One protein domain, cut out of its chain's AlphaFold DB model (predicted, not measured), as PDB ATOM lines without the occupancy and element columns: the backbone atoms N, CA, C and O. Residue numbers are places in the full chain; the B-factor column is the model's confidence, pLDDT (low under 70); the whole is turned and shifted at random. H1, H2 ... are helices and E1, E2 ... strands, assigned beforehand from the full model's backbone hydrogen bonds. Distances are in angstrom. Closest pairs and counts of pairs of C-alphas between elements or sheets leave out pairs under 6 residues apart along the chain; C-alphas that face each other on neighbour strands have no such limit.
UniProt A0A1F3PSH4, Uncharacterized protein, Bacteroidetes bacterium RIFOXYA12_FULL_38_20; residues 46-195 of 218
ATOM      1  N   THR A  46      31.335 -20.741 -21.189       92.44
ATOM      2  CA  THR A  46      30.177 -21.265 -20.455       92.44
ATOM      3  C   THR A  46      29.368 -22.270 -21.261       92.44
ATOM      4  O   THR A  46      28.855 -23.218 -20.674       92.44
ATOM      5  N   ASP A  47      29.281 -22.108 -22.583       92.88
ATOM      6  CA  ASP A  47      28.597 -23.055 -23.469       92.88
ATOM      7  C   ASP A  47      29.305 -24.412 -23.441       92.88
ATOM      8  O   ASP A  47      28.671 -25.426 -23.147       92.88
ATOM      9  N   ILE A  48      30.634 -24.426 -23.615       93.69
ATOM     10  CA  ILE A  48      31.437 -25.658 -23.548       93.69
ATOM     11  C   ILE A  48      31.299 -26.318 -22.171       93.69
ATOM     12  O   ILE A  48      31.032 -27.515 -22.072       93.69
ATOM     13  N   MET A  49      31.425 -25.541 -21.092       91.88
ATOM     14  CA  MET A  49      31.264 -26.045 -19.723       91.88
ATOM     15  C   MET A  49      29.873 -26.645 -19.486       91.88
ATOM     16  O   MET A  49      29.742 -27.682 -18.835       91.88
ATOM     17  N   CYS A  50      28.830 -26.014 -20.022       92.31
ATOM     18  CA  CYS A  50      27.459 -26.482 -19.884       92.31
ATOM     19  C   CYS A  50      27.206 -27.795 -20.639       92.31
ATOM     20  O   CYS A  50      26.540 -28.701 -20.121       92.31
ATOM     21  N   GLU A  51      27.759 -27.927 -21.845       94.44
ATOM     22  CA  GLU A  51      27.701 -29.167 -22.620       94.44
ATOM     23  C   GLU A  51      28.473 -30.292 -21.927       94.44
ATOM     24  O   GLU A  51      27.938 -31.392 -21.753       94.44
ATOM     25  N   MET A  52      29.680 -30.008 -21.429       93.94
ATOM     26  CA  MET A  52      30.477 -30.961 -20.654       93.94
ATOM     27  C   MET A  52      29.747 -31.459 -19.400       93.94
ATOM     28  O   MET A  52      29.852 -32.639 -19.049       93.94
ATOM     29  N   GLU A  53      28.992 -30.594 -18.724       91.44
ATOM     30  CA  GLU A  53      28.165 -30.985 -17.582       91.44
ATOM     31  C   GLU A  53      27.014 -31.913 -17.997       91.44
ATOM     32  O   GLU A  53      26.732 -32.912 -17.326       91.44
ATOM     33  N   GLY A  54      26.377 -31.623 -19.133       92.62
ATOM     34  CA  GLY A  54      25.345 -32.481 -19.713       92.62
ATOM     35  C   GLY A  54      25.870 -33.875 -20.051       92.62
ATOM     36  O   GLY A  54      25.224 -34.872 -19.721       92.62
ATOM     37  N   LEU A  55      27.064 -33.957 -20.645       94.50
ATOM     38  CA  LEU A  55      27.749 -35.228 -20.901       94.50
ATOM     39  C   LEU A  55      28.064 -35.958 -19.590       94.50
ATOM     40  O   LEU A  55      27.767 -37.143 -19.462       94.50
ATOM     41  N   THR A  56      28.590 -35.249 -18.586       92.62
ATOM     42  CA  THR A  56      28.916 -35.825 -17.269       92.62
ATOM     43  C   THR A  56      27.688 -36.445 -16.609       92.62
ATOM     44  O   THR A  56      27.747 -37.578 -16.133       92.62
ATOM     45  N   THR A  57      26.560 -35.736 -16.632       91.12
ATOM     46  CA  THR A  57      25.291 -36.205 -16.058       91.12
ATOM     47  C   THR A  57      24.793 -37.469 -16.761       91.12
ATOM     48  O   THR A  57      24.424 -38.447 -16.108       91.12
ATOM     49  N   GLN A  58      24.832 -37.495 -18.096       93.25
ATOM     50  CA  GLN A  58      24.426 -38.666 -18.881       93.25
ATOM     51  C   GLN A  58      25.344 -39.870 -18.641       93.25
ATOM     52  O   GLN A  58      24.865 -40.982 -18.415       93.25
ATOM     53  N   MET A  59      26.661 -39.657 -18.630       94.12
ATOM     54  CA  MET A  59      27.632 -40.708 -18.318       94.12
ATOM     55  C   MET A  59      27.426 -41.274 -16.910       94.12
ATOM     56  O   MET A  59      27.493 -42.490 -16.726       94.12
ATOM     57  N   GLN A  60      27.156 -40.418 -15.921       91.12
ATOM     58  CA  GLN A  60      26.888 -40.840 -14.548       91.12
ATOM     59  C   GLN A  60      25.613 -41.692 -14.463       91.12
ATOM     60  O   GLN A  60      25.625 -42.727 -13.803       91.12
ATOM     61  N   SER A  61      24.557 -41.332 -15.199       91.81
ATOM     62  CA  SER A  61      23.328 -42.132 -15.276       91.81
ATOM     63  C   SER A  61      23.575 -43.538 -15.842       91.81
ATOM     64  O   SER A  61      23.100 -44.524 -15.273       91.81
ATOM     65  N   ILE A  62      24.375 -43.659 -16.911       90.62
ATOM     66  CA  ILE A  62      24.768 -44.972 -17.452       90.62
ATOM     67  C   ILE A  62      25.588 -45.743 -16.417       90.62
ATOM     68  O   ILE A  62      25.315 -46.913 -16.158       90.62
ATOM     69  N   LYS A  63      26.571 -45.094 -15.788       87.31
ATOM     70  CA  LYS A  63      27.414 -45.726 -14.770       87.31
ATOM     71  C   LYS A  63      26.576 -46.302 -13.629       87.31
ATOM     72  O   LYS A  63      26.773 -47.456 -13.272       87.31
ATOM     73  N   GLU A  64      25.629 -45.538 -13.093       88.88
ATOM     74  CA  GLU A  64      24.745 -45.970 -12.003       88.88
ATOM     75  C   GLU A  64      23.855 -47.153 -12.394       88.88
ATOM     76  O   GLU A  64      23.666 -48.063 -11.585       88.88
ATOM     77  N   LYS A  65      23.370 -47.195 -13.642       88.31
ATOM     78  CA  LYS A  65      22.575 -48.317 -14.170       88.31
ATOM     79  C   LYS A  65      23.330 -49.650 -14.091       88.31
ATOM     80  O   LYS A  65      22.718 -50.682 -13.818       88.31
ATOM     81  N   TYR A  66      24.646 -49.623 -14.300       84.50
ATOM     82  CA  TYR A  66      25.495 -50.816 -14.377       84.50
ATOM     83  C   TYR A  66      26.356 -51.066 -13.134       84.50
ATOM     84  O   TYR A  66      26.962 -52.124 -12.995       84.50
ATOM     85  N   ASP A  67      26.364 -50.142 -12.178       79.00
ATOM     86  CA  ASP A  67      27.262 -50.143 -11.020       79.00
ATOM     87  C   ASP A  67      27.139 -51.378 -10.098       79.00
ATOM     88  O   ASP A  67      28.057 -51.712  -9.348       79.00
ATOM     89  N   THR A  68      26.008 -52.083 -10.159       73.19
ATOM     90  CA  THR A  68      25.754 -53.327  -9.404       73.19
ATOM     91  C   THR A  68      25.517 -54.544 -10.299       73.19
ATOM     92  O   THR A  68      25.178 -55.624  -9.807       73.19
ATOM     93  N   SER A  69      25.719 -54.386 -11.608       77.69
ATOM     94  CA  SER A  69      25.533 -55.433 -12.606       77.69
ATOM     95  C   SER A  69      26.403 -56.658 -12.299       77.69
ATOM     96  O   SER A  69      27.582 -56.548 -11.950       77.69
ATOM     97  N   ALA A  70      25.834 -57.858 -12.468       72.50
ATOM     98  CA  ALA A  70      26.604 -59.102 -12.423       72.50
ATOM     99  C   ALA A  70      27.659 -59.144 -13.546       72.50
ATOM    100  O   ALA A  70      28.734 -59.713 -13.372       72.50
ATOM    101  N   THR A  71      27.391 -58.474 -14.672       81.56
ATOM    102  CA  THR A  71      28.286 -58.389 -15.832       81.56
ATOM    103  C   THR A  71      29.304 -57.256 -15.768       81.56
ATOM    104  O   THR A  71      30.152 -57.182 -16.658       81.56
ATOM    105  N   LEU A  72      29.323 -56.452 -14.697       84.50
ATOM    106  CA  LEU A  72      30.187 -55.270 -14.578       84.50
ATOM    107  C   LEU A  72      31.676 -55.567 -14.826       84.50
ATOM    108  O   LEU A  72      32.365 -54.788 -15.478       84.50
ATOM    109  N   LEU A  73      32.177 -56.732 -14.400       81.06
ATOM    110  CA  LEU A  73      33.564 -57.158 -14.659       81.06
ATOM    111  C   LEU A  73      33.929 -57.201 -16.148       81.06
ATOM    112  O   LEU A  73      35.060 -56.904 -16.538       81.06
ATOM    113  N   LEU A  74      32.981 -57.597 -16.988       87.06
ATOM    114  CA  LEU A  74      33.182 -57.701 -18.426       87.06
ATOM    115  C   LEU A  74      32.807 -56.412 -19.138       87.06
ATOM    116  O   LEU A  74      33.470 -56.055 -20.104       87.06
ATOM    117  N   GLU A  75      31.809 -55.688 -18.637       89.38
ATOM    118  CA  GLU A  75      31.470 -54.345 -19.116       89.38
ATOM    119  C   GLU A  75      32.678 -53.402 -18.974       89.38
ATOM    120  O   GLU A  75      32.978 -52.670 -19.911       89.38
ATOM    121  N   ILE A  76      33.448 -53.493 -17.877       88.94
ATOM    122  CA  ILE A  76      34.723 -52.767 -17.706       88.94
ATOM    123  C   ILE A  76      35.708 -53.105 -18.830       88.94
ATOM    124  O   ILE A  76      36.336 -52.205 -19.382       88.94
ATOM    125  N   ASN A  77      35.849 -54.383 -19.187       87.88
ATOM    126  CA  ASN A  77      36.756 -54.797 -20.260       87.88
ATOM    127  C   ASN A  77      36.282 -54.301 -21.635       87.88
ATOM    128  O   ASN A  77      37.099 -53.830 -22.422       87.88
ATOM    129  N   VAL A  78      34.973 -54.334 -21.896       90.44
ATOM    130  CA  VAL A  78      34.390 -53.753 -23.115       90.44
ATOM    131  C   VAL A  78      34.659 -52.249 -23.172       90.44
ATOM    132  O   VAL A  78      35.139 -51.764 -24.190       90.44
ATOM    133  N   LEU A  79      34.433 -51.515 -22.079       92.94
ATOM    134  CA  LEU A  79      34.741 -50.083 -21.998       92.94
ATOM    135  C   LEU A  79      36.225 -49.810 -22.271       92.94
ATOM    136  O   LEU A  79      36.538 -48.930 -23.065       92.94
ATOM    137  N   VAL A  80      37.134 -50.584 -21.668       92.75
ATOM    138  CA  VAL A  80      38.589 -50.511 -21.905       92.75
ATOM    139  C   VAL A  80      38.934 -50.698 -23.377       92.75
ATOM    140  O   VAL A  80      39.722 -49.926 -23.920       92.75
ATOM    141  N   ASP A  81      38.350 -51.694 -24.036       92.12
ATOM    142  CA  ASP A  81      38.609 -51.943 -25.452       92.12
ATOM    143  C   ASP A  81      38.055 -50.833 -26.350       92.12
ATOM    144  O   ASP A  81      38.725 -50.424 -27.297       92.12
ATOM    145  N   LEU A  82      36.879 -50.299 -26.024       94.75
ATOM    146  CA  LEU A  82      36.266 -49.190 -26.750       94.75
ATOM    147  C   LEU A  82      37.039 -47.874 -26.564       94.75
ATOM    148  O   LEU A  82      37.235 -47.142 -27.533       94.75
ATOM    149  N   MET A  83      37.534 -47.585 -25.355       95.12
ATOM    150  CA  MET A  83      38.299 -46.363 -25.056       95.12
ATOM    151  C   MET A  83      39.610 -46.268 -25.837       95.12
ATOM    152  O   MET A  83      40.050 -45.160 -26.131       95.12
ATOM    153  N   LYS A  84      40.201 -47.396 -26.251       93.38
ATOM    154  CA  LYS A  84      41.377 -47.407 -27.147       93.38
ATOM    155  C   LYS A  84      41.101 -46.740 -28.500       93.38
ATOM    156  O   LYS A  84      42.042 -46.420 -29.218       93.38
ATOM    157  N   GLY A  85      39.829 -46.569 -28.867       91.25
ATOM    158  CA  GLY A  85      39.405 -45.838 -30.057       91.25
ATOM    159  C   GLY A  85      39.345 -44.316 -29.885       91.25
ATOM    160  O   GLY A  85      39.254 -43.616 -30.891       91.25
ATOM    161  N   CYS A  86      39.399 -43.783 -28.659       93.12
ATOM    162  CA  CYS A  86      39.422 -42.338 -28.431       93.12
ATOM    163  C   CYS A  86      40.836 -41.783 -28.672       93.12
ATOM    164  O   CYS A  86      41.786 -42.198 -28.015       93.12
ATOM    165  N   ALA A  87      40.979 -40.784 -29.549       92.56
ATOM    166  CA  ALA A  87      42.286 -40.205 -29.887       92.56
ATOM    167  C   ALA A  87      42.978 -39.487 -28.711       92.56
ATOM    168  O   ALA A  87      44.204 -39.473 -28.635       92.56
ATOM    169  N   LEU A  88      42.188 -38.896 -27.811       93.31
ATOM    170  CA  LEU A  88      42.660 -38.076 -26.690       93.31
ATOM    171  C   LEU A  88      42.674 -38.819 -25.346       93.31
ATOM    172  O   LEU A  88      42.892 -38.200 -24.306       93.31
ATOM    173  N   VAL A  89      42.402 -40.128 -25.347       93.00
ATOM    174  CA  VAL A  89      42.500 -40.962 -24.145       93.00
ATOM    175  C   VAL A  89      43.803 -41.741 -24.211       93.00
ATOM    176  O   VAL A  89      44.038 -42.527 -25.127       93.00
ATOM    177  N   THR A  90      44.662 -41.513 -23.228       93.62
ATOM    178  CA  THR A  90      45.975 -42.154 -23.155       93.62
ATOM    179  C   THR A  90      45.877 -43.587 -22.618       93.62
ATOM    180  O   THR A  90      44.958 -43.904 -21.856       93.62
ATOM    181  N   PRO A  91      46.829 -44.476 -22.960       94.75
ATOM    182  CA  PRO A  91      46.904 -45.808 -22.361       94.75
ATOM    183  C   PRO A  91      46.940 -45.774 -20.828       94.75
ATOM    184  O   PRO A  91      46.277 -46.580 -20.181       94.75
ATOM    185  N   GLU A  92      47.644 -44.804 -20.244       95.50
ATOM    186  CA  GLU A  92      47.754 -44.628 -18.796       95.50
ATOM    187  C   GLU A  92      46.398 -44.310 -18.152       95.50
ATOM    188  O   GLU A  92      46.084 -44.811 -17.072       95.50
ATOM    189  N   GLU A  93      45.565 -43.509 -18.818       93.25
ATOM    190  CA  GLU A  93      44.203 -43.224 -18.365       93.25
ATOM    191  C   GLU A  93      43.294 -44.449 -18.464       93.25
ATOM    192  O   GLU A  93      42.464 -44.664 -17.579       93.25
ATOM    193  N   ILE A  94      43.466 -45.278 -19.497       94.69
ATOM    194  CA  ILE A  94      42.728 -46.540 -19.653       94.69
ATOM    195  C   ILE A  94      43.110 -47.518 -18.537       94.69
ATOM    196  O   ILE A  94      42.231 -48.127 -17.921       94.69
ATOM    197  N   ASP A  95      44.402 -47.644 -18.240       94.25
ATOM    198  CA  ASP A  95      44.902 -48.504 -17.167       94.25
ATOM    199  C   ASP A  95      44.417 -48.015 -15.796       94.25
ATOM    200  O   ASP A  95      43.923 -48.809 -14.988       94.25
ATOM    201  N   ALA A  96      44.474 -46.702 -15.552       94.62
ATOM    202  CA  ALA A  96      43.941 -46.089 -14.340       94.62
ATOM    203  C   ALA A  96      42.426 -46.312 -14.211       94.62
ATOM    204  O   ALA A  96      41.941 -46.658 -13.130       94.62
ATOM    205  N   PHE A  97      41.671 -46.176 -15.306       92.81
ATOM    206  CA  PHE A  97      40.244 -46.486 -15.338       92.81
ATOM    207  C   PHE A  97      39.989 -47.952 -14.975       92.81
ATOM    208  O   PHE A  97      39.190 -48.219 -14.071       92.81
ATOM    209  N   LYS A  98      40.682 -48.902 -15.622       91.25
ATOM    210  CA  LYS A  98      40.514 -50.339 -15.357       91.25
ATOM    211  C   LYS A  98      40.813 -50.653 -13.895       91.25
ATOM    212  O   LYS A  98      40.014 -51.334 -13.252       91.25
ATOM    213  N   ALA A  99      41.918 -50.138 -13.356       90.56
ATOM    214  CA  ALA A  99      42.317 -50.363 -11.971       90.56
ATOM    215  C   ALA A  99      41.273 -49.821 -10.981       90.56
ATOM    216  O   ALA A  99      40.799 -50.565 -10.117       90.56
ATOM    217  N   ASN A 100      40.850 -48.566 -11.151       90.69
ATOM    218  CA  ASN A 100      39.873 -47.916 -10.276       90.69
ATOM    219  C   ASN A 100      38.501 -48.600 -10.331       90.69
ATOM    220  O   ASN A 100      37.898 -48.861  -9.287       90.69
ATOM    221  N   ALA A 101      38.010 -48.930 -11.529       88.44
ATOM    222  CA  ALA A 101      36.732 -49.616 -11.703       88.44
ATOM    223  C   ALA A 101      36.757 -51.023 -11.084       88.44
ATOM    224  O   ALA A 101      35.837 -51.406 -10.359       88.44
ATOM    225  N   THR A 102      37.851 -51.760 -11.292       86.88
ATOM    226  CA  THR A 102      38.066 -53.091 -10.706       86.88
ATOM    227  C   THR A 102      38.098 -53.031  -9.178       86.88
ATOM    228  O   THR A 102      37.423 -53.812  -8.505       86.88
ATOM    229  N   GLN A 103      38.833 -52.076  -8.606       87.94
ATOM    230  CA  GLN A 103      38.912 -51.890  -7.157       87.94
ATOM    231  C   GLN A 103      37.556 -51.508  -6.550       87.94
ATOM    232  O   GLN A 103      37.175 -52.036  -5.500       87.94
ATOM    233  N   ALA A 104      36.815 -50.609  -7.201       86.31
ATOM    234  CA  ALA A 104      35.482 -50.207  -6.766       86.31
ATOM    235  C   ALA A 104      34.503 -51.392  -6.784       86.31
ATOM    236  O   ALA A 104      33.780 -51.600  -5.807       86.31
ATOM    237  N   TYR A 105      34.532 -52.208  -7.843       85.44
ATOM    238  CA  TYR A 105      33.742 -53.436  -7.938       85.44
ATOM    239  C   TYR A 105      34.057 -54.408  -6.792       85.44
ATOM    240  O   TYR A 105      33.153 -54.850  -6.078       85.44
ATOM    241  N   LEU A 106      35.341 -54.709  -6.571       85.56
ATOM    242  CA  LEU A 106      35.773 -55.634  -5.519       85.56
ATOM    243  C   LEU A 106      35.369 -55.140  -4.128       85.56
ATOM    244  O   LEU A 106      34.858 -55.914  -3.322       85.56
ATOM    245  N   THR A 107      35.513 -53.840  -3.870       86.31
ATOM    246  CA  THR A 107      35.145 -53.224  -2.586       86.31
ATOM    247  C   THR A 107      33.655 -53.394  -2.283       86.31
ATOM    248  O   THR A 107      33.290 -53.661  -1.140       86.31
ATOM    249  N   LYS A 108      32.786 -53.303  -3.298       84.81
ATOM    250  CA  LYS A 108      31.336 -53.526  -3.150       84.81
ATOM    251  C   LYS A 108      30.974 -54.996  -2.946       84.81
ATOM    252  O   LYS A 108      30.010 -55.292  -2.246       84.81
ATOM    253  N   LYS A 109      31.728 -55.920  -3.547       81.00
ATOM    254  CA  LYS A 109      31.481 -57.371  -3.449       81.00
ATOM    255  C   LYS A 109      32.037 -57.998  -2.165       81.00
ATOM    256  O   LYS A 109      31.518 -59.025  -1.730       81.00
ATOM    257  N   GLY A 110      33.044 -57.386  -1.542       77.69
ATOM    258  CA  GLY A 110      33.584 -57.788  -0.241       77.69
ATOM    259  C   GLY A 110      35.092 -58.053  -0.247       77.69
ATOM    260  O   GLY A 110      35.755 -58.055  -1.281       77.69
ATOM    261  N   THR A 111      35.654 -58.274   0.941       75.31
ATOM    262  CA  THR A 111      37.097 -58.474   1.133       75.31
ATOM    263  C   THR A 111      37.556 -59.886   0.748       75.31
ATOM    264  O   THR A 111      36.789 -60.850   0.796       75.31
ATOM    265  N   GLY A 112      38.835 -60.022   0.375       78.62
ATOM    266  CA  GLY A 112      39.450 -61.317   0.044       78.62
ATOM    267  C   GLY A 112      38.989 -61.912  -1.290       78.62
ATOM    268  O   GLY A 112      38.996 -63.134  -1.456       78.62
ATOM    269  N   LEU A 113      38.543 -61.062  -2.218       83.06
ATOM    270  CA  LEU A 113      38.152 -61.437  -3.571       83.06
ATOM    271  C   LEU A 113      39.198 -60.953  -4.578       83.06
ATOM    272  O   LEU A 113      39.693 -59.832  -4.473       83.06
ATOM    273  N   VAL A 114      39.498 -61.792  -5.566       85.81
ATOM    274  CA  VAL A 114      40.359 -61.468  -6.710       85.81
ATOM    275  C   VAL A 114      39.639 -61.802  -8.010       85.81
ATOM    276  O   VAL A 114      38.753 -62.662  -8.037       85.81
ATOM    277  N   ILE A 115      40.016 -61.111  -9.084       85.38
ATOM    278  CA  ILE A 115      39.482 -61.339 -10.428       85.38
ATOM    279  C   ILE A 115      40.545 -62.037 -11.263       85.38
ATOM    280  O   ILE A 115      41.698 -61.611 -11.294       85.38
ATOM    281  N   GLU A 116      40.142 -63.095 -11.952       86.69
ATOM    282  CA  GLU A 116      40.956 -63.754 -12.966       86.69
ATOM    283  C   GLU A 116      40.230 -63.693 -14.311       86.69
ATOM    284  O   GLU A 116      39.038 -63.986 -14.398       86.69
ATOM    285  N   GLU A 117      40.945 -63.315 -15.366       86.62
ATOM    286  CA  GLU A 117      40.426 -63.235 -16.731       86.62
ATOM    287  C   GLU A 117      41.046 -64.365 -17.561       86.62
ATOM    288  O   GLU A 117      42.269 -64.534 -17.584       86.62
ATOM    289  N   LYS A 118      40.223 -65.162 -18.250       86.31
ATOM    290  CA  LYS A 118      40.692 -66.221 -19.160       86.31
ATOM    291  C   LYS A 118      39.890 -66.214 -20.447       86.31
ATOM    292  O   LYS A 118      38.729 -65.830 -20.462       86.31
ATOM    293  N   LYS A 119      40.504 -66.681 -21.532       86.81
ATOM    294  CA  LYS A 119      39.774 -67.004 -22.760       86.81
ATOM    295  C   LYS A 119      39.402 -68.479 -22.759       86.81
ATOM    296  O   LYS A 119      40.238 -69.326 -22.436       86.81
ATOM    297  N   ASP A 120      38.167 -68.783 -23.132       83.56
ATOM    298  CA  ASP A 120      37.723 -70.157 -23.325       83.56
ATOM    299  C   ASP A 120      38.333 -70.770 -24.605       83.56
ATOM    300  O   ASP A 120      39.067 -70.129 -25.363       83.56
ATOM    301  N   LYS A 121      38.015 -72.040 -24.885       86.31
ATOM    302  CA  LYS A 121      38.516 -72.752 -26.078       86.31
ATOM    303  C   LYS A 121      38.059 -72.137 -27.408       86.31
ATOM    304  O   LYS A 121      38.613 -72.485 -28.447       86.31
ATOM    305  N   LYS A 122      37.038 -71.281 -27.389       86.19
ATOM    306  CA  LYS A 122      36.503 -70.555 -28.545       86.19
ATOM    307  C   LYS A 122      37.040 -69.119 -28.617       86.19
ATOM    308  O   LYS A 122      36.693 -68.399 -29.546       86.19
ATOM    309  N   GLY A 123      37.896 -68.714 -27.675       82.88
ATOM    310  CA  GLY A 123      38.464 -67.371 -27.592       82.88
ATOM    311  C   GLY A 123      37.573 -66.347 -26.883       82.88
ATOM    312  O   GLY A 123      37.928 -65.169 -26.872       82.88
ATOM    313  N   VAL A 124      36.453 -66.772 -26.292       83.38
ATOM    314  CA  VAL A 124      35.510 -65.911 -25.564       83.38
ATOM    315  C   VAL A 124      36.116 -65.541 -24.215       83.38
ATOM    316  O   VAL A 124      36.593 -66.415 -23.491       83.38
ATOM    317  N   LEU A 125      36.124 -64.249 -23.882       83.75
ATOM    318  CA  LEU A 125      36.620 -63.767 -22.595       83.75
ATOM    319  C   LEU A 125      35.647 -64.142 -21.471       83.75
ATOM    320  O   LEU A 125      34.445 -63.889 -21.557       83.75
ATOM    321  N   GLU A 126      36.194 -64.705 -20.402       85.62
ATOM    322  CA  GLU A 126      35.501 -65.068 -19.176       85.62
ATOM    323  C   GLU A 126      36.195 -64.392 -17.989       85.62
ATOM    324  O   GLU A 126      37.426 -64.417 -17.875       85.62
ATOM    325  N   ALA A 127      35.400 -63.799 -17.102       86.06
ATOM    326  CA  ALA A 127      35.859 -63.211 -15.855       86.06
ATOM    327  C   ALA A 127      35.396 -64.080 -14.681       86.06
ATOM    328  O   ALA A 127      34.221 -64.446 -14.570       86.06
ATOM    329  N   TYR A 128      36.334 -64.401 -13.799       84.00
ATOM    330  CA  TYR A 128      36.135 -65.245 -12.632       84.00
ATOM    331  C   TYR A 128      36.325 -64.415 -11.373       84.00
ATOM    332  O   TYR A 128      37.395 -63.850 -11.158       84.00
ATOM    333  N   LEU A 129      35.311 -64.396 -10.511       84.62
ATOM    334  CA  LEU A 129      35.443 -63.873  -9.158       84.62
ATOM    335  C   LEU A 129      35.858 -65.024  -8.241       84.62
ATOM    336  O   LEU A 129      35.161 -66.040  -8.144       84.62
ATOM    337  N   ILE A 130      37.002 -64.883  -7.579       83.06
ATOM    338  CA  ILE A 130      37.634 -65.945  -6.795       83.06
ATOM    339  C   ILE A 130      37.827 -65.464  -5.364       83.06
ATOM    340  O   ILE A 130      38.317 -64.365  -5.128       83.06
ATOM    341  N   LYS A 131      37.486 -66.313  -4.391       82.94
ATOM    342  CA  LYS A 131      37.838 -66.080  -2.988       82.94
ATOM    343  C   LYS A 131      39.275 -66.527  -2.731       82.94
ATOM    344  O   LYS A 131      39.547 -67.732  -2.756       82.94
ATOM    345  N   ASP A 132      40.153 -65.563  -2.476       76.81
ATOM    346  CA  ASP A 132      41.616 -65.704  -2.477       76.81
ATOM    347  C   ASP A 132      42.096 -66.813  -1.524       76.81
ATOM    348  O   ASP A 132      42.743 -67.777  -1.929       76.81
ATOM    349  N   GLU A 133      41.608 -66.797  -0.281       74.56
ATOM    350  CA  GLU A 133      41.981 -67.760   0.768       74.56
ATOM    351  C   GLU A 133      41.648 -69.227   0.444       74.56
ATOM    352  O   GLU A 133      42.231 -70.144   1.020       74.56
ATOM    353  N   LYS A 134      40.667 -69.474  -0.435       71.12
ATOM    354  CA  LYS A 134      40.143 -70.825  -0.713       71.12
ATOM    355  C   LYS A 134      40.333 -71.266  -2.157       71.12
ATOM    356  O   LYS A 134      39.924 -72.379  -2.484       71.12
ATOM    357  N   LYS A 135      40.874 -70.399  -3.024       80.19
ATOM    358  CA  LYS A 135      40.904 -70.583  -4.487       80.19
ATOM    359  C   LYS A 135      39.564 -71.084  -5.046       80.19
ATOM    360  O   LYS A 135      39.517 -71.901  -5.962       80.19
ATOM    361  N   LYS A 136      38.456 -70.630  -4.450       82.75
ATOM    362  CA  LYS A 136      37.104 -71.056  -4.820       82.75
ATOM    363  C   LYS A 136      36.490 -70.005  -5.729       82.75
ATOM    364  O   LYS A 136      36.330 -68.861  -5.307       82.75
ATOM    365  N   VAL A 137      36.107 -70.418  -6.935       83.00
ATOM    366  CA  VAL A 137      35.294 -69.604  -7.843       83.00
ATOM    367  C   VAL A 137      33.922 -69.392  -7.206       83.00
ATOM    368  O   VAL A 137      33.251 -70.355  -6.823       83.00
ATOM    369  N   VAL A 138      33.539 -68.130  -7.043       83.19
ATOM    370  CA  VAL A 138      32.237 -67.719  -6.501       83.19
ATOM    371  C   VAL A 138      31.304 -67.198  -7.584       83.19
ATOM    372  O   VAL A 138      30.099 -67.388  -7.466       83.19
ATOM    373  N   GLU A 139      31.842 -66.611  -8.652       82.00
ATOM    374  CA  GLU A 139      31.062 -66.126  -9.790       82.00
ATOM    375  C   GLU A 139      31.865 -66.333 -11.081       82.00
ATOM    376  O   GLU A 139      33.097 -66.251 -11.085       82.00
ATOM    377  N   THR A 140      31.175 -66.648 -12.173       82.31
ATOM    378  CA  THR A 140      31.763 -66.741 -13.512       82.31
ATOM    379  C   THR A 140      30.850 -66.020 -14.469       82.31
ATOM    380  O   THR A 140      29.653 -66.304 -14.517       82.31
ATOM    381  N   VAL A 141      31.428 -65.111 -15.238       81.62
ATOM    382  CA  VAL A 141      30.700 -64.309 -16.209       81.62
ATOM    383  C   VAL A 141      31.425 -64.400 -17.543       81.62
ATOM    384  O   VAL A 141      32.655 -64.477 -17.576       81.62
ATOM    385  N   LYS A 142      30.680 -64.402 -18.648       80.88
ATOM    386  CA  LYS A 142      31.226 -64.517 -20.006       80.88
ATOM    387  C   LYS A 142      30.854 -63.302 -20.842       80.88
ATOM    388  O   LYS A 142      29.752 -62.794 -20.705       80.88
ATOM    389  N   VAL A 143      31.749 -62.815 -21.700       77.88
ATOM    390  CA  VAL A 143      31.501 -61.569 -22.458       77.88
ATOM    391  C   VAL A 143      30.280 -61.659 -23.381       77.88
ATOM    392  O   VAL A 143      29.610 -60.657 -23.612       77.88
ATOM    393  N   ASP A 144      29.932 -62.860 -23.849       76.88
ATOM    394  CA  ASP A 144      28.730 -63.126 -24.646       76.88
ATOM    395  C   ASP A 144      27.419 -63.036 -23.843       76.88
ATOM    396  O   ASP A 144      26.342 -63.038 -24.440       76.88
ATOM    397  N   SER A 145      27.481 -62.891 -22.513       81.25
ATOM    398  CA  SER A 145      26.312 -62.577 -21.686       81.25
ATOM    399  C   SER A 145      25.949 -61.089 -21.683       81.25
ATOM    400  O   SER A 145      24.905 -60.731 -21.141       81.25
ATOM    401  N   ILE A 146      26.785 -60.212 -22.254       85.69
ATOM    402  CA  ILE A 146      26.464 -58.788 -22.409       85.69
ATOM    403  C   ILE A 146      25.536 -58.626 -23.615       85.69
ATOM    404  O   ILE A 146      25.905 -58.946 -24.746       85.69
ATOM    405  N   SER A 147      24.330 -58.108 -23.376       88.19
ATOM    406  CA  SER A 147      23.341 -57.890 -24.434       88.19
ATOM    407  C   SER A 147      23.805 -56.842 -25.458       88.19
ATOM    408  O   SER A 147      24.581 -55.942 -25.135       88.19
ATOM    409  N   ALA A 148      23.288 -56.915 -26.688       89.31
ATOM    410  CA  ALA A 148      23.571 -55.911 -27.718       89.31
ATOM    411  C   ALA A 148      23.103 -54.499 -27.310       89.31
ATOM    412  O   ALA A 148      23.751 -53.513 -27.648       89.31
ATOM    413  N   GLU A 149      22.006 -54.406 -26.551       90.62
ATOM    414  CA  GLU A 149      21.520 -53.146 -25.979       90.62
ATOM    415  C   GLU A 149      22.549 -52.560 -25.005       90.62
ATOM    416  O   GLU A 149      22.962 -51.413 -25.159       90.62
ATOM    417  N   THR A 150      23.050 -53.378 -24.075       90.94
ATOM    418  CA  THR A 150      24.109 -52.981 -23.139       90.94
ATOM    419  C   THR A 150      25.376 -52.562 -23.878       90.94
ATOM    420  O   THR A 150      25.937 -51.517 -23.572       90.94
ATOM    421  N   GLN A 151      25.810 -53.311 -24.896       89.88
ATOM    422  CA  GLN A 151      26.967 -52.921 -25.712       89.88
ATOM    423  C   GLN A 151      26.763 -51.563 -26.396       89.88
ATOM    424  O   GLN A 151      27.688 -50.752 -26.421       89.88
ATOM    425  N   GLY A 152      25.559 -51.288 -26.907       93.69
ATOM    426  CA  GLY A 152      25.207 -49.989 -27.481       93.69
ATOM    427  C   GLY A 152      25.289 -48.850 -26.461       93.69
ATOM    428  O   GLY A 152      25.827 -47.787 -26.770       93.69
ATOM    429  N   GLU A 153      24.828 -49.074 -25.231       94.06
ATOM    430  CA  GLU A 153      24.935 -48.086 -24.151       94.06
ATOM    431  C   GLU A 153      26.384 -47.860 -23.697       94.06
ATOM    432  O   GLU A 153      26.778 -46.714 -23.479       94.06
ATOM    433  N   LEU A 154      27.209 -48.911 -23.623       93.38
ATOM    434  CA  LEU A 154      28.642 -48.788 -23.325       93.38
ATOM    435  C   LEU A 154      29.393 -48.047 -24.441       93.38
ATOM    436  O   LEU A 154      30.253 -47.215 -24.158       93.38
ATOM    437  N   GLN A 155      29.042 -48.287 -25.708       95.38
ATOM    438  CA  GLN A 155      29.569 -47.510 -26.831       95.38
ATOM    439  C   GLN A 155      29.175 -46.039 -26.719       95.38
ATOM    440  O   GLN A 155      30.017 -45.166 -26.916       95.38
ATOM    441  N   ASN A 156      27.916 -45.752 -26.380       95.31
ATOM    442  CA  ASN A 156      27.461 -44.383 -26.183       95.31
ATOM    443  C   ASN A 156      28.209 -43.697 -25.028       95.31
ATOM    444  O   ASN A 156      28.631 -42.554 -25.172       95.31
ATOM    445  N   TYR A 157      28.441 -44.407 -23.920       95.19
ATOM    446  CA  TYR A 157      29.264 -43.917 -22.812       95.19
ATOM    447  C   TYR A 157      30.664 -43.510 -23.283       95.19
ATOM    448  O   TYR A 157      31.107 -42.398 -23.001       95.19
ATOM    449  N   VAL A 158      31.348 -44.376 -24.036       95.75
ATOM    450  CA  VAL A 158      32.700 -44.076 -24.534       95.75
ATOM    451  C   VAL A 158      32.686 -42.931 -25.541       95.75
ATOM    452  O   VAL A 158      33.561 -42.077 -25.476       95.75
ATOM    453  N   ASN A 159      31.681 -42.847 -26.414       96.31
ATOM    454  CA  ASN A 159      31.546 -41.721 -27.341       96.31
ATOM    455  C   ASN A 159      31.412 -40.387 -26.589       96.31
ATOM    456  O   ASN A 159      32.092 -39.424 -26.937       96.31
ATOM    457  N   MET A 160      30.586 -40.342 -25.537       96.56
ATOM    458  CA  MET A 160      30.444 -39.154 -24.686       96.56
ATOM    459  C   MET A 160      31.745 -38.816 -23.952       96.56
ATOM    460  O   MET A 160      32.099 -37.644 -23.855       96.56
ATOM    461  N   LEU A 161      32.488 -39.825 -23.489       95.06
ATOM    462  CA  LEU A 161      33.805 -39.630 -22.882       95.06
ATOM    463  C   LEU A 161      34.806 -39.046 -23.888       95.06
ATOM    464  O   LEU A 161      35.493 -38.078 -23.561       95.06
ATOM    465  N   CYS A 162      34.889 -39.598 -25.107       95.00
ATOM    466  CA  CYS A 162      35.777 -39.064 -26.141       95.00
ATOM    467  C   CYS A 162      35.402 -37.602 -26.463       95.00
ATOM    468  O   CYS A 162      36.276 -36.740 -26.485       95.00
ATOM    469  N   GLN A 163      34.109 -37.308 -26.639       96.06
ATOM    470  CA  GLN A 163      33.618 -35.952 -26.906       96.06
ATOM    471  C   GLN A 163      33.959 -34.988 -25.763       96.06
ATOM    472  O   GLN A 163      34.399 -33.867 -26.001       96.06
ATOM    473  N   GLN A 164      33.819 -35.426 -24.509       95.25
ATOM    474  CA  GLN A 164      34.201 -34.622 -23.352       95.25
ATOM    475  C   GLN A 164      35.702 -34.293 -23.355       95.25
ATOM    476  O   GLN A 164      36.081 -33.181 -22.985       95.25
ATOM    477  N   LYS A 165      36.567 -35.223 -23.784       94.19
ATOM    478  CA  LYS A 165      38.011 -34.967 -23.926       94.19
ATOM    479  C   LYS A 165      38.307 -33.907 -24.984       94.19
ATOM    480  O   LYS A 165      39.095 -33.004 -24.716       94.19
ATOM    481  N   GLU A 166      37.650 -33.987 -26.136       94.50
ATOM    482  CA  GLU A 166      37.784 -32.995 -27.212       94.50
ATOM    483  C   GLU A 166      37.325 -31.606 -26.745       94.50
ATOM    484  O   GLU A 166      38.031 -30.616 -26.939       94.50
ATOM    485  N   MET A 167      36.200 -31.539 -26.027       95.25
ATOM    486  CA  MET A 167      35.699 -30.294 -25.438       95.25
ATOM    487  C   MET A 167      36.648 -29.700 -24.394       95.25
ATOM    488  O   MET A 167      36.778 -28.483 -24.323       95.25
ATOM    489  N   MET A 168      37.350 -30.519 -23.601       94.12
ATOM    490  CA  MET A 168      38.366 -30.004 -22.673       94.12
ATOM    491  C   MET A 168      39.557 -29.378 -23.400       94.12
ATOM    492  O   MET A 168      40.077 -28.356 -22.949       94.12
ATOM    493  N   GLU A 169      40.012 -29.964 -24.510       94.25
ATOM    494  CA  GLU A 169      41.061 -29.344 -25.326       94.25
ATOM    495  C   GLU A 169      40.590 -28.019 -25.931       94.25
ATOM    496  O   GLU A 169      41.322 -27.024 -25.888       94.25
ATOM    497  N   GLU A 170      39.356 -27.977 -26.438       93.25
ATOM    498  CA  GLU A 170      38.747 -26.751 -26.955       93.25
ATOM    499  C   GLU A 170      38.610 -25.682 -25.866       93.25
ATOM    500  O   GLU A 170      39.015 -24.537 -26.073       93.25
ATOM    501  N   LEU A 171      38.129 -26.056 -24.679       93.38
ATOM    502  CA  LEU A 171      38.012 -25.171 -23.523       93.38
ATOM    503  C   LEU A 171      39.364 -24.555 -23.153       93.38
ATOM    504  O   LEU A 171      39.464 -23.340 -22.979       93.38
ATOM    505  N   ASN A 172      40.417 -25.373 -23.076       93.06
ATOM    506  CA  ASN A 172      41.769 -24.905 -22.764       93.06
ATOM    507  C   ASN A 172      42.288 -23.919 -23.817       93.06
ATOM    508  O   ASN A 172      42.921 -22.912 -23.478       93.06
ATOM    509  N   LYS A 173      42.002 -24.181 -25.096       93.38
ATOM    510  CA  LYS A 173      42.359 -23.285 -26.196       93.38
ATOM    511  C   LYS A 173      41.621 -21.950 -26.088       93.38
ATOM    512  O   LYS A 173      42.271 -20.908 -26.099       93.38
ATOM    513  N   VAL A 174      40.297 -21.976 -25.931       91.19
ATOM    514  CA  VAL A 174      39.470 -20.767 -25.797       91.19
ATOM    515  C   VAL A 174      39.904 -19.960 -24.573       91.19
ATOM    516  O   VAL A 174      40.126 -18.758 -24.686       91.19
ATOM    517  N   SER A 175      40.118 -20.608 -23.426       88.62
ATOM    518  CA  SER A 175      40.606 -19.940 -22.213       88.62
ATOM    519  C   SER A 175      41.946 -19.240 -22.448       88.62
ATOM    520  O   SER A 175      42.109 -18.085 -22.064       88.62
ATOM    521  N   SER A 176      42.882 -19.898 -23.137       90.12
ATOM    522  CA  SER A 176      44.190 -19.314 -23.457       90.12
ATOM    523  C   SER A 176      44.082 -18.109 -24.401       90.12
ATOM    524  O   SER A 176      44.813 -17.130 -24.248       90.12
ATOM    525  N   GLU A 177      43.169 -18.162 -25.377       90.31
ATOM    526  CA  GLU A 177      42.898 -17.047 -26.294       90.31
ATOM    527  C   GLU A 177      42.320 -15.834 -25.552       90.31
ATOM    528  O   GLU A 177      42.748 -14.703 -25.798       90.31
ATOM    529  N   LEU A 178      41.398 -16.059 -24.611       86.81
ATOM    530  CA  LEU A 178      40.820 -15.003 -23.777       86.81
ATOM    531  C   LEU A 178      41.864 -14.379 -22.846       86.81
ATOM    532  O   LEU A 178      41.977 -13.153 -22.797       86.81
ATOM    533  N   ASP A 179      42.660 -15.197 -22.158       86.06
ATOM    534  CA  ASP A 179      43.721 -14.712 -21.270       86.06
ATOM    535  C   ASP A 179      44.729 -13.847 -22.037       86.06
ATOM    536  O   ASP A 179      45.104 -12.765 -21.586       86.06
ATOM    537  N   ALA A 180      45.128 -14.273 -23.239       89.62
ATOM    538  CA  ALA A 180      46.029 -13.504 -24.089       89.62
ATOM    539  C   ALA A 180      45.408 -12.179 -24.561       89.62
ATOM    540  O   ALA A 180      46.101 -11.157 -24.604       89.62
ATOM    541  N   LYS A 181      44.115 -12.192 -24.908       87.75
ATOM    542  CA  LYS A 181      43.368 -11.021 -25.386       87.75
ATOM    543  C   LYS A 181      43.194  -9.953 -24.307       87.75
ATOM    544  O   LYS A 181      43.289  -8.769 -24.618       87.75
ATOM    545  N   TYR A 182      42.979 -10.360 -23.056       86.19
ATOM    546  CA  TYR A 182      42.643  -9.454 -21.953       86.19
ATOM    547  C   TYR A 182      43.741  -9.291 -20.887       86.19
ATOM    548  O   TYR A 182      43.504  -8.668 -19.855       86.19
ATOM    549  N   LYS A 183      44.961  -9.787 -21.130       83.94
ATOM    550  CA  LYS A 183      46.081  -9.797 -20.162       83.94
ATOM    551  C   LYS A 183      46.411  -8.453 -19.488       83.94
ATOM    552  O   LYS A 183      46.915  -8.448 -18.369       83.94
ATOM    553  N   ASP A 184      46.170  -7.331 -20.169       83.44
ATOM    554  CA  ASP A 184      46.541  -5.985 -19.705       83.44
ATOM    555  C   ASP A 184      45.354  -5.224 -19.074       83.44
ATOM    556  O   ASP A 184      45.514  -4.101 -18.584       83.44
ATOM    557  N   ASP A 185      44.160  -5.825 -19.066       81.25
ATOM    558  CA  ASP A 185      42.945  -5.231 -18.515       81.25
ATOM    559  C   ASP A 185      42.778  -5.607 -17.033       81.25
ATOM    560  O   ASP A 185      42.533  -6.757 -16.663       81.25
ATOM    561  N   LYS A 186      42.917  -4.608 -16.154       79.00
ATOM    562  CA  LYS A 186      42.866  -4.795 -14.696       79.00
ATOM    563  C   LYS A 186      41.453  -5.027 -14.155       79.00
ATOM    564  O   LYS A 186      41.328  -5.539 -13.043       79.00
ATOM    565  N   GLU A 187      40.412  -4.661 -14.901       80.38
ATOM    566  CA  GLU A 187      39.008  -4.814 -14.492       80.38
ATOM    567  C   GLU A 187      38.378  -6.102 -15.039       80.38
ATOM    568  O   GLU A 187      37.319  -6.534 -14.569       80.38
ATOM    569  N   ILE A 188      39.041  -6.763 -15.994       80.19
ATOM    570  CA  ILE A 188      38.486  -7.922 -16.692       80.19
ATOM    571  C   ILE A 188      38.156  -9.082 -15.761       80.19
ATOM    572  O   ILE A 188      37.157  -9.758 -15.971       80.19
ATOM    573  N   LYS A 189      38.953  -9.298 -14.708       78.00
ATOM    574  CA  LYS A 189      38.798 -10.451 -13.811       78.00
ATOM    575  C   LYS A 189      37.461 -10.434 -13.072       78.00
ATOM    576  O   LYS A 189      36.854 -11.480 -12.876       78.00
ATOM    577  N   GLU A 190      37.009  -9.265 -12.629       85.00
ATOM    578  CA  GLU A 190      35.731  -9.145 -11.922       85.00
ATOM    579  C   GLU A 190      34.556  -9.187 -12.905       85.00
ATOM    580  O   GLU A 190      33.572  -9.897 -12.676       85.00
ATOM    581  N   LYS A 191      34.690  -8.504 -14.050       86.69
ATOM    582  CA  LYS A 191      33.672  -8.498 -15.107       86.69
ATOM    583  C   LYS A 191      33.456  -9.883 -15.724       86.69
ATOM    584  O   LYS A 191      32.309 -10.273 -15.937       86.69
ATOM    585  N   SER A 192      34.527 -10.640 -15.966       85.69
ATOM    586  CA  SER A 192      34.465 -11.989 -16.535       85.69
ATOM    587  C   SER A 192      33.825 -12.975 -15.567       85.69
ATOM    588  O   SER A 192      32.933 -13.709 -15.975       85.69
ATOM    589  N   LYS A 193      34.175 -12.927 -14.274       86.94
ATOM    590  CA  LYS A 193      33.513 -13.724 -13.226       86.94
ATOM    591  C   LYS A 193      32.014 -13.464 -13.184       86.94
ATOM    592  O   LYS A 193      31.225 -14.405 -13.167       86.94
ATOM    593  N   LYS A 194      31.611 -12.192 -13.186       89.50
ATOM    594  CA  LYS A 194      30.192 -11.827 -13.168       89.50
ATOM    595  C   LYS A 194      29.464 -12.354 -14.406       89.50
ATOM    596  O   LYS A 194      28.437 -13.006 -14.262       89.50
ATOM    597  N   ALA A 195      30.014 -12.117 -15.598       88.94
ATOM    598  CA  ALA A 195      29.438 -12.611 -16.847       88.94
ATOM    599  C   ALA A 195      29.357 -14.147 -16.882       88.94
ATOM    600  O   ALA A 195      28.345 -14.691 -17.312       88.94
TER     601      ALA A 195
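What this domain is: This is residues 46 to 195 of the 218 residues of an uncharacterized protein of Bacteroidetes bacterium RIFOXYA12_FULL_38_20 (UniProt A0A1F3PSH4). What shape do these atoms make? Two long helices, H1 and H4, lie side by side running opposite ways as a long shaft; near one end of it the helical hairpin of H2 and H3 packs through H2 on H4, and the small twisted sheet of E1, E2 and E3 forms a head beyond that hairpin. At the other end the short helix H5 folds back after H4, and residues 180 to 187, of which 180 to 182 belong to H4, stick out. What is it built of, and how compact is it? The printed part has 150 residues, with five named helices and three named strands in the order H1 H2 H3 E1 E2 E3 H4 H5; the sheet, in the order E1, E2, E3, is antiparallel and the class is mostly helix. The whole is loose, with a radius of gyration of the C-alphas of 20.6 A and spans of 68 by 31 by 25 A.

How they stand to each other: What does the first helix touch? H1, residues 46 to 66, touches H4, residues 148 to 182, at a shallow tilt of 24 degrees, opposite ways, and their closest C-alphas are those of Met 59 and Tyr 157, 5.8 A apart. H1 is not on the sheet. Where does the helical hairpin sit? H2, residues 72 to 83, and H3, residues 91 to 109, form a helical hairpin and touch at a shallow tilt of 11 degrees, opposite ways; their closest C-alphas are those of Val 80 and Ile 94, 6.2 A apart. H2 touches H4, which meets it with residues 151 to 162 alone, at a steep tilt of 49 degrees, the same way, with the closest C-alphas those of Met 83 and Val 158, 6.1 A apart. H3 and H4 are apart. How is the sheet made, and which helices are on it? E1, residues 113 to 119, E2, residues 125 to 131, and E3, residues 136 to 142, form a meander, each strand the antiparallel neighbour of the one before, in a strongly twisted sheet. N 116 and O 128 are 3.0 A apart between the hairpin strands E1 and E2, and N 129 and O 139 are 2.9 A apart between the hairpin strands E2 and E3, both within hydrogen-bond range. H2 only grazes the sheet with its residues 72 to 77, as does H3 with its residues 102 to 109. What of the last helix and the helices' backbones? H5, residues 188 to 195, touches no helix; it is close to H4 but not clearly touching, the closest C-alphas being those of Tyr 182 and Ile 188, 6.9 A apart. In H1, H3, H4 and H5 every O i to N i+4 pair is within hydrogen-bond range, and in H2 7 of 8 are.

Where its parts are: Where does the first helix run? H1 begins at C-alpha 46, at (30.177, -21.265, -20.455), and measures 30.5 A from first to last C-alpha. After it come H2, 16.0 A long, and H3, 27.0 A long. Where are the strands? E1 begins at C-alpha 113, at (38.152, -61.437, -3.571), and is 20.0 A long; E2 is 19.8 A and E3 17.5 A. Where does the longest helix lead? H4 is 50.5 A long and ends at C-alpha 182, at (42.643, -9.454, -21.953). H5, 10.2 A long, ends at C-alpha 195, at (29.438, -12.611, -16.847).

The domain as a whole: How large is it? The outline is a rod, and the two C-alphas farthest apart, those of Lys 121 and Lys 186, are 69.0 A apart. The first and last printed C-alphas, of Thr 46 and Ala 195, are 9.4 A apart. Is anything missing or uncertain? The printed part has no cut, and no link is long; H2 to H3 is short and the other links are tight. The mean pLDDT of the printed part is 88.0, and no printed residue is under 70.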